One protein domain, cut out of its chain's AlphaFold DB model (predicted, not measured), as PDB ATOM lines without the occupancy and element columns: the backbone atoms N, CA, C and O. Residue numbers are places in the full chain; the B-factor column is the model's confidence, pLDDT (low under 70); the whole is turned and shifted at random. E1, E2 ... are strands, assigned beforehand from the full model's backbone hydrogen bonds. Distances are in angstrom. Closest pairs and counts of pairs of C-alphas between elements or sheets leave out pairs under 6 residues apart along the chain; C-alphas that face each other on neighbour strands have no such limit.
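This is residues 68 to 183 of the 219 residues of an uncharacterized protein of Sphingomonas abaci (UniProt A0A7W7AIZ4). The domain is a small closed barrel of six strands, E3 to E8, with an arm reaching away from it along the longest axis: the hairpin of E1 and E2 with its loop, residues 81 to 93. The longest strand, E6, bends sharply and takes part in two sides of the barrel wall. The printed part has 116 residues, with no named helix and eight named strands, E1 to E8 in chain order; round the barrel run E3, E4, E7, E6, E5, E8 and back to E3, each neighbour pair antiparallel. The class is all strand, though under half of the residues, 47 of 116, are in named elements. The whole is compact, with a radius of gyration of the C-alphas of 15.3 A and spans of 46 by 31 by 24 A.

In the barrel, E3 is residues 100 to 106, 17.3 A long, beginning at C-alpha 100 (304.277, 400.433, 222.540). E4 is residues 118 to 124, 18.9 A, and E5 residues 134 to 138, 13.8 A. E6 is residues 145 to 156, 26.9 A, and bends by 83 degrees at residue 152. E7 is residues 159 to 165, 19.0 A. E8 is residues 177 to 179 and ends at C-alpha 179 (303.719, 397.842, 226.854). Outside the barrel, E1 is residues 78 to 80, beginning at C-alpha 78 (302.637, 413.391, 226.460), and E2 is residues 94 to 96.

E3 and E4 form an antiparallel hairpin, with N 102 and O 122 2.9 A apart. On the other side of E4 lies E7, with N 121 and O 160 at 2.8 A. E6 is staggered: residues 149 to 156 pair with E7, where N 154 and O 161 are 2.8 A apart, and residues 145 to 149 pair with E5, where N 146 and O 137 are 2.9 A apart. E5, E6 and E7 are a meander, each strand the antiparallel neighbour of the one before. E4 to E7 and E5 to E8 are each a Greek key, a meander of three strands in a run of four whose first and fourth are antiparallel neighbours. E8 has E5 on one side, with N 136 and O 179 at 2.8 A, and E3 on the other, with N 101 and O 178 at 2.8 A. E1 and E2 form an antiparallel hairpin, with N 80 and O 94 at 2.9 A; both are apart from E4 and E8, among others.

The farthest C-alphas, those of Asp 91 and Gln 110, are 46.5 A apart. The printed part has no cut. The links E1 to E2, E3 to E4 and E7 to E8 are long. Mean pLDDT of the printed part is 91.1; residue 97 alone is under 70.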
ATOM      1  N   ASP A  68     309.807 402.948 236.493       82.56
ATOM      2  CA  ASP A  68     311.106 402.916 235.805       82.56
ATOM      3  C   ASP A  68     311.182 403.890 234.618       82.56
ATOM      4  O   ASP A  68     311.857 403.647 233.622       82.56
ATOM      5  N   ALA A  69     310.456 405.008 234.710       80.38
ATOM      6  CA  ALA A  69     310.230 405.936 233.599       80.38
ATOM      7  C   ALA A  69     311.515 406.489 232.948       80.38
ATOM      8  O   ALA A  69     311.487 406.890 231.791       80.38
ATOM      9  N   LEU A  70     312.637 406.520 233.677       82.88
ATOM     10  CA  LEU A  70     313.923 407.013 233.169       82.88
ATOM     11  C   LEU A  70     314.653 406.014 232.260       82.88
ATOM     12  O   LEU A  70     315.536 406.426 231.513       82.88
ATOM     13  N   HIS A  71     314.301 404.730 232.324       87.88
ATOM     14  CA  HIS A  71     314.921 403.662 231.532       87.88
ATOM     15  C   HIS A  71     313.961 403.099 230.476       87.88
ATOM     16  O   HIS A  71     314.184 402.024 229.927       87.88
ATOM     17  N   GLN A  72     312.874 403.818 230.198       88.44
ATOM     18  CA  GLN A  72     311.951 403.503 229.115       88.44
ATOM     19  C   GLN A  72     312.430 404.162 227.811       88.44
ATOM     20  O   GLN A  72     313.055 405.224 227.863       88.44
ATOM     21  N   PRO A  73     312.119 403.594 226.630       89.31
ATOM     22  CA  PRO A  73     312.570 404.117 225.336       89.31
ATOM     23  C   PRO A  73     311.756 405.350 224.882       89.31
ATOM     24  O   PRO A  73     311.245 405.423 223.761       89.31
ATOM     25  N   VAL A  74     311.609 406.335 225.764       85.25
ATOM     26  CA  VAL A  74     310.736 407.505 225.616       85.25
ATOM     27  C   VAL A  74     311.474 408.781 226.002       85.25
ATOM     28  O   VAL A  74     312.356 408.777 226.852       85.25
ATOM     29  N   THR A  75     311.106 409.905 225.388       76.25
ATOM     30  CA  THR A  75     311.720 411.217 225.668       76.25
ATOM     31  C   THR A  75     310.952 412.031 226.710       76.25
ATOM     32  O   THR A  75     311.416 413.086 227.144       76.25
ATOM     33  N   GLY A  76     309.774 411.557 227.120       73.50
ATOM     34  CA  GLY A  76     308.908 412.202 228.098       73.50
ATOM     35  C   GLY A  76     307.460 411.743 227.961       73.50
ATOM     36  O   GLY A  76     307.092 411.062 227.008       73.50
ATOM     37  N   SER A  77     306.612 412.122 228.918       74.75
ATOM     38  CA  SER A  77     305.180 411.827 228.845       74.75
ATOM     39  C   SER A  77     304.427 412.919 228.092       74.75
ATOM     40  O   SER A  77     304.519 414.091 228.461       74.75
ATOM     41  N   SER A  78     303.622 412.529 227.110       74.88
ATOM     42  CA  SER A  78     302.637 413.391 226.460       74.88
ATOM     43  C   SER A  78     301.305 413.363 227.216       74.88
ATOM     44  O   SER A  78     300.987 412.388 227.905       74.88
ATOM     45  N   ARG A  79     300.542 414.456 227.115       82.50
ATOM     46  CA  ARG A  79     299.175 414.555 227.631       82.50
ATOM     47  C   ARG A  79     298.229 414.832 226.473       82.50
ATOM     48  O   ARG A  79     298.456 415.784 225.731       82.50
ATOM     49  N   VAL A  80     297.195 414.014 226.326       83.44
ATOM     50  CA  VAL A  80     296.254 414.080 225.202       83.44
ATOM     51  C   VAL A  80     294.827 414.100 225.756       83.44
ATOM     52  O   VAL A  80     294.525 413.302 226.643       83.44
ATOM     53  N   PRO A  81     293.945 415.005 225.304       86.62
ATOM     54  CA  PRO A  81     292.536 414.975 225.690       86.62
ATOM     55  C   PRO A  81     291.792 413.800 225.044       86.62
ATOM     56  O   PRO A  81     292.347 413.040 224.247       86.62
ATOM     57  N   HIS A  82     290.510 413.657 225.367       85.19
ATOM     58  CA  HIS A  82     289.599 412.830 224.585       85.19
ATOM     59  C   HIS A  82     289.576 413.264 223.110       85.19
ATOM     60  O   HIS A  82     290.035 414.345 222.732       85.19
ATOM     61  N   SER A  83     289.012 412.418 222.244       90.19
ATOM     62  CA  SER A  83     288.890 412.717 220.810       90.19
ATOM     63  C   SER A  83     288.095 413.997 220.523       90.19
ATOM     64  O   SER A  83     288.294 414.619 219.484       90.19
ATOM     65  N   ASP A  84     287.224 414.408 221.446       92.56
ATOM     66  CA  ASP A  84     286.452 415.655 221.414       92.56
ATOM     67  C   ASP A  84     287.181 416.855 222.051       92.56
ATOM     68  O   ASP A  84     286.590 417.918 222.226       92.56
ATOM     69  N   GLN A  85     288.471 416.699 222.365       88.69
ATOM     70  CA  GLN A  85     289.336 417.687 223.015       88.69
ATOM     71  C   GLN A  85     288.977 418.011 224.474       88.69
ATOM     72  O   GLN A  85     289.575 418.917 225.055       88.69
ATOM     73  N   THR A  86     288.065 417.262 225.099       93.25
ATOM     74  CA  THR A  86     287.736 417.445 226.518       93.25
ATOM     75  C   THR A  86     288.691 416.667 227.436       93.25
ATOM     76  O   THR A  86     289.245 415.638 227.025       93.25
ATOM     77  N   PRO A  87     288.943 417.145 228.669       93.12
ATOM     78  CA  PRO A  87     289.601 416.350 229.697       93.12
ATOM     79  C   PRO A  87     288.623 415.370 230.365       93.12
ATOM     80  O   PRO A  87     287.422 415.371 230.093       93.12
ATOM     81  N   PHE A  88     289.140 414.545 231.273       88.94
ATOM     82  CA  PHE A  88     288.328 413.803 232.233       88.94
ATOM     83  C   PHE A  88     287.583 414.763 233.182       88.94
ATOM     84  O   PHE A  88     287.874 415.955 233.249       88.94
ATOM     85  N   GLY A  89     286.611 414.244 233.942       88.31
ATOM     86  CA  GLY A  89     285.787 415.048 234.862       88.31
ATOM     87  C   GLY A  89     286.538 415.677 236.047       88.31
ATOM     88  O   GLY A  89     285.953 416.463 236.783       88.31
ATOM     89  N   ASP A  90     287.807 415.323 236.231       87.25
ATOM     90  CA  ASP A  90     288.764 415.894 237.183       87.25
ATOM     91  C   ASP A  90     289.824 416.780 236.491       87.25
ATOM     92  O   ASP A  90     290.890 417.033 237.050       87.25
ATOM     93  N   ASP A  91     289.550 417.212 235.257       88.25
ATOM     94  CA  ASP A  91     290.443 417.963 234.369       88.25
ATOM     95  C   ASP A  91     291.733 417.216 233.957       88.25
ATOM     96  O   ASP A  91     292.626 417.793 233.322       88.25
ATOM     97  N   ALA A  92     291.852 415.917 234.257       85.62
ATOM     98  CA  ALA A  92     292.991 415.120 233.822       85.62
ATOM     99  C   ALA A  92     292.953 414.837 232.308       85.62
ATOM    100  O   ALA A  92     291.916 414.870 231.651       85.62
ATOM    101  N   LEU A  93     294.112 414.504 231.738       88.31
ATOM    102  CA  LEU A  93     294.267 414.099 230.336       88.31
ATOM    103  C   LEU A  93     294.822 412.675 230.274       88.31
ATOM    104  O   LEU A  93     295.471 412.225 231.225       88.31
ATOM    105  N   TYR A  94     294.648 411.989 229.142       79.69
ATOM    106  CA  TYR A  94     295.382 410.751 228.890       79.69
ATOM    107  C   TYR A  94     296.869 411.044 228.970       79.69
ATOM    108  O   TYR A  94     297.360 411.971 228.326       79.69
ATOM    109  N   ARG A  95     297.593 410.246 229.750       74.69
ATOM    110  CA  ARG A  95     299.044 410.325 229.834       74.69
ATOM    111  C   ARG A  95     299.627 409.079 229.198       74.69
ATOM    112  O   ARG A  95     299.307 407.976 229.625       74.69
ATOM    113  N   SER A  96     300.495 409.268 228.215       71.06
ATOM    114  CA  SER A  96     301.346 408.198 227.707       71.06
ATOM    115  C   SER A  96     302.700 408.760 227.314       71.06
ATOM    116  O   SER A  96     302.796 409.864 226.769       71.06
ATOM    117  N   SER A  97     303.754 408.012 227.606       68.50
ATOM    118  CA  SER A  97     305.094 408.271 227.090       68.50
ATOM    119  C   SER A  97     305.321 407.693 225.687       68.50
ATOM    120  O   SER A  97     306.320 408.011 225.046       68.50
ATOM    121  N   GLY A  98     304.342 406.953 225.151       71.12
ATOM    122  CA  GLY A  98     304.245 406.637 223.729       71.12
ATOM    123  C   GLY A  98     305.110 405.469 223.256       71.12
ATOM    124  O   GLY A  98     305.301 405.339 222.049       71.12
ATOM    125  N   ALA A  99     305.630 404.631 224.160       87.00
ATOM    126  CA  ALA A  99     306.336 403.407 223.787       87.00
ATOM    127  C   ALA A  99     305.424 402.175 223.862       87.00
ATOM    128  O   ALA A  99     305.097 401.668 224.936       87.00
ATOM    129  N   SER A 100     305.056 401.662 222.691       90.81
ATOM    130  CA  SER A 100     304.277 400.433 222.540       90.81
ATOM    131  C   SER A 100     304.918 399.524 221.505       90.81
ATOM    132  O   SER A 100     305.411 399.995 220.477       90.81
ATOM    133  N   GLY A 101     304.878 398.219 221.748       94.31
ATOM    134  CA  GLY A 101     305.370 397.217 220.818       94.31
ATOM    135  C   GLY A 101     304.317 396.187 220.440       94.31
ATOM    136  O   GLY A 101     303.224 396.113 221.001       94.31
ATOM    137  N   THR A 102     304.655 395.363 219.461       97.38
ATOM    138  CA  THR A 102     303.852 394.211 219.050       97.38
ATOM    139  C   THR A 102     304.779 393.058 218.726       97.38
ATOM    140  O   THR A 102     305.824 393.254 218.103       97.38
ATOM    141  N   VAL A 103     304.405 391.849 219.129       97.88
ATOM    142  CA  VAL A 103     305.152 390.644 218.765       97.88
ATOM    143  C   VAL A 103     304.958 390.368 217.277       97.88
ATOM    144  O   VAL A 103     303.839 390.153 216.816       97.88
ATOM    145  N   LEU A 104     306.047 390.341 216.519       97.62
ATOM    146  CA  LEU A 104     306.063 389.928 215.116       97.62
ATOM    147  C   LEU A 104     306.141 388.407 215.004       97.62
ATOM    148  O   LEU A 104     305.395 387.799 214.241       97.62
ATOM    149  N   ALA A 105     307.020 387.788 215.792       97.31
ATOM    150  CA  ALA A 105     307.167 386.342 215.848       97.31
ATOM    151  C   ALA A 105     307.717 385.886 217.202       97.31
ATOM    152  O   ALA A 105     308.490 386.582 217.860       97.31
ATOM    153  N   VAL A 106     307.345 384.670 217.591       97.56
ATOM    154  CA  VAL A 106     307.968 383.969 218.712       97.56
ATOM    155  C   VAL A 106     309.045 383.056 218.135       97.56
ATOM    156  O   VAL A 106     308.726 382.101 217.431       97.56
ATOM    157  N   VAL A 107     310.316 383.371 218.390       97.25
ATOM    158  CA  VAL A 107     311.455 382.718 217.720       97.25
ATOM    159  C   VAL A 107     311.759 381.351 218.333       97.25
ATOM    160  O   VAL A 107     312.179 380.429 217.636       97.25
ATOM    161  N   ASN A 108     311.541 381.203 219.640       96.44
ATOM    162  CA  ASN A 108     311.746 379.953 220.365       96.44
ATOM    163  C   ASN A 108     310.680 379.727 221.449       96.44
ATOM    164  O   ASN A 108     309.847 380.584 221.719       96.44
ATOM    165  N   GLY A 109     310.728 378.572 222.110       91.12
ATOM    166  CA  GLY A 109     309.813 378.225 223.197       91.12
ATOM    167  C   GLY A 109     308.874 377.083 222.829       91.12
ATOM    168  O   GLY A 109     309.089 376.344 221.871       91.12
ATOM    169  N   GLN A 110     307.851 376.900 223.653       91.50
ATOM    170  CA  GLN A 110     306.843 375.857 223.500       91.50
ATOM    171  C   GLN A 110     305.663 376.360 222.661       91.50
ATOM    172  O   GLN A 110     305.524 377.555 222.396       91.50
ATOM    173  N   THR A 111     304.763 375.451 222.278       89.56
ATOM    174  CA  THR A 111     303.490 375.810 221.639       89.56
ATOM    175  C   THR A 111     302.752 376.882 222.451       89.56
ATOM    176  O   THR A 111     302.646 376.785 223.672       89.56
ATOM    177  N   GLY A 112     302.262 377.921 221.766       89.94
ATOM    178  CA  GLY A 112     301.654 379.096 222.406       89.94
ATOM    179  C   GLY A 112     302.662 380.094 222.991       89.94
ATOM    180  O   GLY A 112     302.280 380.926 223.807       89.94
ATOM    181  N   GLY A 113     303.946 379.979 222.634       93.31
ATOM    182  CA  GLY A 113     305.026 380.900 223.004       93.31
ATOM    183  C   GLY A 113     305.414 380.901 224.479       93.31
ATOM    184  O   GLY A 113     306.151 381.769 224.942       93.31
ATOM    185  N   ASN A 114     304.949 379.915 225.244       92.62
ATOM    186  CA  ASN A 114     305.372 379.745 226.625       92.62
ATOM    187  C   ASN A 114     306.862 379.375 226.682       92.62
ATOM    188  O   ASN A 114     307.360 378.646 225.824       92.62
ATOM    189  N   ARG A 115     307.581 379.855 227.701       93.19
ATOM    190  CA  ARG A 115     309.037 379.680 227.862       93.19
ATOM    191  C   ARG A 115     309.888 380.264 226.729       93.19
ATOM    192  O   ARG A 115     311.081 379.979 226.692       93.19
ATOM    193  N   ALA A 116     309.315 381.076 225.840       96.00
ATOM    194  CA  ALA A 116     310.101 381.826 224.872       96.00
ATOM    195  C   ALA A 116     311.100 382.738 225.598       96.00
ATOM    196  O   ALA A 116     310.779 383.338 226.626       96.00
ATOM    197  N   THR A 117     312.312 382.824 225.067       96.81
ATOM    198  CA  THR A 117     313.368 383.741 225.522       96.81
ATOM    199  C   THR A 117     313.857 384.646 224.402       96.81
ATOM    200  O   THR A 117     314.685 385.514 224.656       96.81
ATOM    201  N   ILE A 118     313.367 384.444 223.176       98.06
ATOM    202  CA  ILE A 118     313.689 385.251 222.007       98.06
ATOM    203  C   ILE A 118     312.387 385.590 221.282       98.06
ATOM    204  O   ILE A 118     311.611 384.696 220.924       98.06
ATOM    205  N   LEU A 119     312.162 386.882 221.062       98.38
ATOM    206  CA  LEU A 119     311.007 387.417 220.347       98.38
ATOM    207  C   LEU A 119     311.479 388.339 219.227       98.38
ATOM    208  O   LEU A 119     312.416 389.109 219.418       98.38
ATOM    209  N   ASP A 120     310.784 388.309 218.098       98.44
ATOM    210  CA  ASP A 120     310.862 389.371 217.102       98.44
ATOM    211  C   ASP A 120     309.725 390.350 217.398       98.44
ATOM    212  O   ASP A 120     308.569 389.937 217.519       98.44
ATOM    213  N   ILE A 121     310.039 391.634 217.548       98.06
ATOM    214  CA  ILE A 121     309.099 392.677 217.962       98.06
ATOM    215  C   ILE A 121     309.175 393.880 217.026       98.06
ATOM    216  O   ILE A 121     310.251 394.264 216.572       98.06
ATOM    217  N   ALA A 122     308.035 394.512 216.777       97.00
ATOM    218  CA  ALA A 122     307.968 395.868 216.254       97.00
ATOM    219  C   ALA A 122     307.800 396.825 217.431       97.00
ATOM    220  O   ALA A 122     307.066 396.521 218.373       97.00
ATOM    221  N   LEU A 123     308.460 397.978 217.373       94.38
ATOM    222  CA  LEU A 123     308.406 398.997 218.414       94.38
ATOM    223  C   LEU A 123     308.043 400.341 217.790       94.38
ATOM    224  O   LEU A 123     308.664 400.772 216.821       94.38
ATOM    225  N   THR A 124     307.050 401.000 218.372       91.38
ATOM    226  CA  THR A 124     306.763 402.417 218.155       91.38
ATOM    227  C   THR A 124     307.175 403.146 219.422       91.38
ATOM    228  O   THR A 124     306.546 402.962 220.460       91.38
ATOM    229  N   SER A 125     308.262 403.908 219.354       88.12
ATOM    230  CA  SER A 125     308.859 404.602 220.497       88.12
ATOM    231  C   SER A 125     309.606 405.855 220.036       88.12
ATOM    232  O   SER A 125     309.952 405.991 218.861       88.12
ATOM    233  N   ALA A 126     309.863 406.783 220.962       84.44
ATOM    234  CA  ALA A 126     310.618 408.002 220.663       84.44
ATOM    235  C   ALA A 126     312.140 407.763 220.625       84.44
ATOM    236  O   ALA A 126     312.865 408.519 219.977       84.44
ATOM    237  N   CYS A 127     312.623 406.719 221.305       88.06
ATOM    238  CA  CYS A 127     314.031 406.327 221.339       88.06
ATOM    239  C   CYS A 127     314.212 404.857 220.924       88.06
ATOM    240  O   CYS A 127     313.303 404.050 221.139       88.06
ATOM    241  N   PRO A 128     315.364 404.483 220.334       90.31
ATOM    242  CA  PRO A 128     315.690 403.080 220.080       90.31
ATOM    243  C   PRO A 128     315.926 402.318 221.393       90.31
ATOM    244  O   PRO A 128     316.220 402.929 222.419       90.31
ATOM    245  N   LEU A 129     315.842 400.987 221.337       93.75
ATOM    246  CA  LEU A 129     316.228 400.118 222.453       93.75
ATOM    247  C   LEU A 129     317.756 400.075 222.603       93.75
ATOM    248  O   LEU A 129     318.482 400.024 221.606       93.75
ATOM    249  N   LEU A 130     318.227 400.045 223.843       93.25
ATOM    250  CA  LEU A 130     319.633 400.016 224.243       93.25
ATOM    251  C   LEU A 130     320.018 398.710 224.951       93.25
ATOM    252  O   LEU A 130     321.192 398.339 224.956       93.25
ATOM    253  N   GLY A 131     319.044 397.994 225.507       92.56
ATOM    254  CA  GLY A 131     319.233 396.823 226.351       92.56
ATOM    255  C   GLY A 131     319.115 397.212 227.823       92.56
ATOM    256  O   GLY A 131     319.676 398.209 228.269       92.56
ATOM    257  N   GLY A 132     318.385 396.403 228.583       93.38
ATOM    258  CA  GLY A 132     317.972 396.671 229.959       93.38
ATOM    259  C   GLY A 132     316.534 397.180 230.067       93.38
ATOM    260  O   GLY A 132     315.970 397.164 231.160       93.38
ATOM    261  N   GLU A 133     315.903 397.588 228.960       94.81
ATOM    262  CA  GLU A 133     314.503 397.998 228.992       94.81
ATOM    263  C   GLU A 133     313.591 396.829 229.354       94.81
ATOM    264  O   GLU A 133     313.775 395.681 228.931       94.81
ATOM    265  N   ARG A 134     312.541 397.152 230.101       95.56
ATOM    266  CA  ARG A 134     311.476 396.217 230.440       95.56
ATOM    267  C   ARG A 134     310.245 396.499 229.603       95.56
ATOM    268  O   ARG A 134     309.968 397.634 229.229       95.56
ATOM    269  N   PHE A 135     309.468 395.456 229.384       95.38
ATOM    270  CA  PHE A 135     308.115 395.572 228.867       95.38
ATOM    271  C   PHE A 135     307.185 394.665 229.650       95.38
ATOM    272  O   PHE A 135     307.604 393.676 230.262       95.38
ATOM    273  N   SER A 136     305.901 394.993 229.596       95.75
ATOM    274  CA  SER A 136     304.840 394.114 230.052       95.75
ATOM    275  C   SER A 136     304.012 393.567 228.899       95.75
ATOM    276  O   SER A 136     303.928 394.162 227.826       95.75
ATOM    277  N   TYR A 137     303.432 392.396 229.118       96.12
ATOM    278  CA  TYR A 137     302.524 391.726 228.197       96.12
ATOM    279  C   TYR A 137     301.402 391.060 228.991       96.12
ATOM    280  O   TYR A 137     301.540 390.763 230.182       96.12
ATOM    281  N   GLN A 138     300.280 390.815 228.323       95.12
ATOM    282  CA  GLN A 138     299.195 390.032 228.897       95.12
ATOM    283  C   GLN A 138     299.486 388.545 228.686       95.12
ATOM    284  O   GLN A 138     299.638 388.107 227.548       95.12
ATOM    285  N   GLY A 139     299.535 387.757 229.763       88.75
ATOM    286  CA  GLY A 139     299.620 386.304 229.626       88.75
ATOM    287  C   GLY A 139     298.346 385.731 228.990       88.75
ATOM    288  O   GLY A 139     297.234 386.161 229.299       88.75
ATOM    289  N   ALA A 140     298.482 384.738 228.113       86.88
ATOM    290  CA  ALA A 140     297.324 384.040 227.557       86.88
ATOM    291  C   ALA A 140     296.621 383.152 228.611       86.88
ATOM    292  O   ALA A 140     297.119 382.927 229.712       86.88
ATOM    293  N   ASN A 141     295.444 382.610 228.274       81.75
ATOM    294  CA  ASN A 141     294.703 381.632 229.092       81.75
ATOM    295  C   ASN A 141     294.376 382.094 230.527       81.75
ATOM    296  O   ASN A 141     294.455 381.312 231.472       81.75
ATOM    297  N   GLY A 142     294.020 383.370 230.690       81.69
ATOM    298  CA  GLY A 142     293.607 383.943 231.975       81.69
ATOM    299  C   GLY A 142     294.757 384.358 232.890       81.69
ATOM    300  O   GLY A 142     294.501 384.918 233.953       81.69
ATOM    301  N   TRP A 143     296.015 384.127 232.499       88.94
ATOM    302  CA  TRP A 143     297.163 384.672 233.219       88.94
ATOM    303  C   TRP A 143     297.114 386.203 233.199       88.94
ATOM    304  O   TRP A 143     296.797 386.795 232.172       88.94
ATOM    305  N   GLY A 144     297.417 386.848 234.330       91.31
ATOM    306  CA  GLY A 144     297.457 388.309 234.422       91.31
ATOM    307  C   GLY A 144     298.672 388.937 233.735       91.31
ATOM    308  O   GLY A 144     299.429 388.262 233.032       91.31
ATOM    309  N   SER A 145     298.870 390.229 233.987       95.12
ATOM    310  CA  SER A 145     299.997 391.006 233.470       95.12
ATOM    311  C   SER A 145     301.348 390.382 233.855       95.12
ATOM    312  O   SER A 145     301.559 389.956 234.993       95.12
ATOM    313  N   ARG A 146     302.295 390.337 232.918       95.56
ATOM    314  CA  ARG A 146     303.650 389.794 233.101       95.56
ATOM    315  C   ARG A 146     304.677 390.795 232.608       95.56
ATOM    316  O   ARG A 146     304.370 391.583 231.724       95.56
ATOM    317  N   ALA A 147     305.893 390.716 233.139       95.44
ATOM    318  CA  ALA A 147     307.001 391.572 232.734       95.44
ATOM    319  C   ALA A 147     308.211 390.745 232.288       95.44
ATOM    320  O   ALA A 147     308.473 389.662 232.825       95.44
ATOM    321  N   ALA A 148     308.955 391.279 231.328       95.88
ATOM    322  CA  ALA A 148     310.236 390.766 230.867       95.88
ATOM    323  C   ALA A 148     311.220 391.926 230.676       95.88
ATOM    324  O   ALA A 148     310.818 393.050 230.386       95.88
ATOM    325  N   GLU A 149     312.503 391.636 230.856       96.00
ATOM    326  CA  GLU A 149     313.624 392.549 230.658       96.00
ATOM    327  C   GLU A 149     314.438 392.097 229.448       96.00
ATOM    328  O   GLU A 149     314.746 390.910 229.301       96.00
ATOM    329  N   ILE A 150     314.757 393.036 228.567       96.94
ATOM    330  CA  ILE A 150     315.552 392.800 227.366       96.94
ATOM    331  C   ILE A 150     317.024 392.869 227.751       96.94
ATOM    332  O   ILE A 150     317.455 393.845 228.346       96.94
ATOM    333  N   PHE A 151     317.820 391.873 227.374       96.00
ATOM    334  CA  PHE A 151     319.269 391.887 227.627       96.00
ATOM    335  C   PHE A 151     320.115 391.778 226.353       96.00
ATOM    336  O   PHE A 151     321.335 391.915 226.407       96.00
ATOM    337  N   SER A 152     319.496 391.517 225.202       97.38
ATOM    338  CA  SER A 152     320.171 391.506 223.903       97.38
ATOM    339  C   SER A 152     319.212 391.949 222.810       97.38
ATOM    340  O   SER A 152     318.024 391.630 222.869       97.38
ATOM    341  N   ILE A 153     319.732 392.690 221.833       98.06
ATOM    342  CA  ILE A 153     318.971 393.299 220.744       98.06
ATOM    343  C   ILE A 153     319.740 393.095 219.441       98.06
ATOM    344  O   ILE A 153     320.928 393.406 219.351       98.06
ATOM    345  N   GLU A 154     319.040 392.628 218.419       97.56
ATOM    346  CA  GLU A 154     319.519 392.512 217.047       97.56
ATOM    347  C   GLU A 154     318.501 393.203 216.122       97.56
ATOM    348  O   GLU A 154     317.337 392.801 216.086       97.56
ATOM    349  N   PRO A 155     318.881 394.258 215.379       96.38
ATOM    350  CA  PRO A 155     317.993 394.865 214.394       96.38
ATOM    351  C   PRO A 155     317.627 393.872 213.285       96.38
ATOM    352  O   PRO A 155     318.497 393.214 212.719       96.38
ATOM    353  N   ILE A 156     316.345 393.809 212.930       97.00
ATOM    354  CA  ILE A 156     315.828 392.978 211.835       97.00
ATOM    355  C   ILE A 156     314.957 393.820 210.898       97.00
ATOM    356  O   ILE A 156     314.624 394.972 211.181       97.00
ATOM    357  N   SER A 157     314.552 393.253 209.760       93.88
ATOM    358  CA  SER A 157     313.600 393.934 208.878       93.88
ATOM    359  C   SER A 157     312.261 394.139 209.599       93.88
ATOM    360  O   SER A 157     311.608 393.172 209.984       93.88
ATOM    361  N   GLY A 158     311.866 395.399 209.797       89.62
ATOM    362  CA  GLY A 158     310.593 395.768 210.426       89.62
ATOM    363  C   GLY A 158     310.597 395.831 211.958       89.62
ATOM    364  O   GLY A 158     309.540 396.085 212.533       89.62
ATOM    365  N   GLY A 159     311.740 395.639 212.629       95.62
ATOM    366  CA  GLY A 159     311.793 395.705 214.089       95.62
ATOM    367  C   GLY A 159     313.101 395.212 214.707       95.62
ATOM    368  O   GLY A 159     314.184 395.428 214.166       95.62
ATOM    369  N   TYR A 160     312.986 394.538 215.848       97.69
ATOM    370  CA  TYR A 160     314.106 394.017 216.627       97.69
ATOM    371  C   TYR A 160     313.870 392.555 216.993       97.69
ATOM    372  O   TYR A 160     312.775 392.186 217.408       97.69
ATOM    373  N   ARG A 161     314.914 391.738 216.912       98.25
ATOM    374  CA  ARG A 161     315.002 390.465 217.615       98.25
ATOM    375  C   ARG A 161     315.583 390.721 218.997       98.25
ATOM    376  O   ARG A 161     316.690 391.238 219.116       98.25
ATOM    377  N   VAL A 162     314.840 390.377 220.038       98.44
ATOM    378  CA  VAL A 162     315.220 390.634 221.429       98.44
ATOM    379  C   VAL A 162     315.350 389.338 222.209       98.44
ATOM    380  O   VAL A 162     314.494 388.457 222.108       98.44
ATOM    381  N   ALA A 163     316.409 389.229 223.010       97.94
ATOM    382  CA  ALA A 163     316.534 388.186 224.020       97.94
ATOM    383  C   ALA A 163     316.087 388.728 225.380       97.94
ATOM    384  O   ALA A 163     316.459 389.841 225.765       97.94
ATOM    385  N   ILE A 164     315.283 387.940 226.091       97.19
ATOM    386  CA  ILE A 164     314.550 388.392 227.274       97.19
ATOM    387  C   ILE A 164     314.733 387.479 228.484       97.19
ATOM    388  O   ILE A 164     314.903 386.262 228.361       97.19
ATOM    389  N   SER A 165     314.648 388.079 229.667       94.44
ATOM    390  CA  SER A 165     314.622 387.396 230.955       94.44
ATOM    391  C   SER A 165     313.598 388.059 231.887       94.44
ATOM    392  O   SER A 165     313.542 389.284 231.942       94.44
ATOM    393  N   PRO A 166     312.790 387.304 232.650       94.12
ATOM    394  CA  PRO A 166     312.652 385.849 232.617       94.12
ATOM    395  C   PRO A 166     311.995 385.333 231.314       94.12
ATOM    396  O   PRO A 166     311.420 386.120 230.564       94.12
ATOM    397  N   PRO A 167     312.027 384.008 231.044       94.69
ATOM    398  CA  PRO A 167     311.280 383.409 229.942       94.69
ATOM    399  C   PRO A 167     309.778 383.686 230.049       94.69
ATOM    400  O   PRO A 167     309.236 383.742 231.158       94.69
ATOM    401  N   ILE A 168     309.095 383.758 228.904       95.12
ATOM    402  CA  ILE A 168     307.652 384.019 228.825       95.12
ATOM    403  C   ILE A 168     306.841 383.020 229.658       95.12
ATOM    404  O   ILE A 168     307.103 381.812 229.665       95.12
ATOM    405  N   ARG A 169     305.821 383.541 230.344       91.19
ATOM    406  CA  ARG A 169     304.899 382.834 231.237       91.19
ATOM    407  C   ARG A 169     303.470 383.146 230.841       91.19
ATOM    408  O   ARG A 169     303.140 384.286 230.548       91.19
ATOM    409  N   GLY A 170     302.621 382.127 230.835       88.94
ATOM    410  CA  GLY A 170     301.234 382.270 230.386       88.94
ATOM    411  C   GLY A 170     301.078 382.266 228.864       88.94
ATOM    412  O   GLY A 170     299.958 382.170 228.388       88.94
ATOM    413  N   GLY A 171     302.181 382.264 228.106       93.19
ATOM    414  CA  GLY A 171     302.176 382.237 226.644       93.19
ATOM    415  C   GLY A 171     302.065 383.624 226.012       93.19
ATOM    416  O   GLY A 171     301.598 384.569 226.644       93.19
ATOM    417  N   ILE A 172     302.531 383.710 224.768       95.62
ATOM    418  CA  ILE A 172     302.512 384.902 223.917       95.62
ATOM    419  C   ILE A 172     302.500 384.458 222.449       95.62
ATOM    420  O   ILE A 172     302.994 383.377 222.118       95.62
ATOM    421  N   LYS A 173     301.945 385.259 221.546       95.75
ATOM    422  CA  LYS A 173     301.906 384.974 220.105       95.75
ATOM    423  C   LYS A 173     302.115 386.238 219.274       95.75
ATOM    424  O   LYS A 173     302.045 387.353 219.776       95.75
ATOM    425  N   ALA A 174     302.345 386.045 217.977       96.50
ATOM    426  CA  ALA A 174     302.376 387.145 217.022       96.50
ATOM    427  C   ALA A 174     301.066 387.954 217.068       96.50
ATOM    428  O   ALA A 174     299.976 387.381 217.146       96.50
ATOM    429  N   GLY A 175     301.191 389.276 217.012       95.88
ATOM    430  CA  GLY A 175     300.096 390.230 217.161       95.88
ATOM    431  C   GLY A 175     299.800 390.642 218.606       95.88
ATOM    432  O   GLY A 175     299.067 391.609 218.796       95.88
ATOM    433  N   ASP A 176     300.361 389.967 219.615       96.50
ATOM    434  CA  ASP A 176     300.163 390.379 221.006       96.50
ATOM    435  C   ASP A 176     300.881 391.707 221.287       96.50
ATOM    436  O   ASP A 176     302.002 391.954 220.824       96.50
ATOM    437  N   ALA A 177     300.213 392.567 222.055       95.94
ATOM    438  CA  ALA A 177     300.715 393.881 222.421       95.94
ATOM    439  C   ALA A 177     301.776 393.798 223.527       95.94
ATOM    440  O   ALA A 177     301.661 393.007 224.467       95.94
ATOM    441  N   LEU A 178     302.773 394.674 223.425       96.25
ATOM    442  CA  LEU A 178     303.818 394.890 224.418       96.25
ATOM    443  C   LEU A 178     303.746 396.337 224.905       96.25
ATOM    444  O   LEU A 178     303.650 397.266 224.102       96.25
ATOM    445  N   ASP A 179     303.818 396.532 226.213       93.19
ATOM    446  CA  ASP A 179     303.719 397.842 226.854       93.19
ATOM    447  C   ASP A 179     305.056 398.195 227.514       93.19
ATOM    448  O   ASP A 179     305.486 397.522 228.455       93.19
ATOM    449  N   PHE A 180     305.718 399.224 226.986       92.81
ATOM    450  CA  PHE A 180     307.016 399.729 227.450       92.81
ATOM    451  C   PHE A 180     306.873 400.999 228.306       92.81
ATOM    452  O   PHE A 180     307.872 401.508 228.806       92.81
ATOM    453  N   ASP A 181     305.651 401.508 228.477       87.12
ATOM    454  CA  ASP A 181     305.334 402.757 229.181       87.12
ATOM    455  C   ASP A 181     304.777 402.458 230.581       87.12
ATOM    456  O   ASP A 181     305.298 402.912 231.600       87.12
ATOM    457  N   ASN A 182     303.761 401.597 230.666       87.69
ATOM    458  CA  ASN A 182     303.142 401.202 231.928       87.69
ATOM    459  C   ASN A 182     303.493 399.756 232.289       87.69
ATOM    460  O   ASN A 182     302.637 398.865 232.351       87.69
ATOM    461  N   ILE A 183     304.788 399.531 232.511       91.88
ATOM    462  CA  ILE A 183     305.344 398.214 232.816       91.88
ATOM    463  C   ILE A 183     304.735 397.707 234.121       91.88
ATOM    464  O   ILE A 183     304.945 398.279 235.189       91.88
TER     465      ILE A 183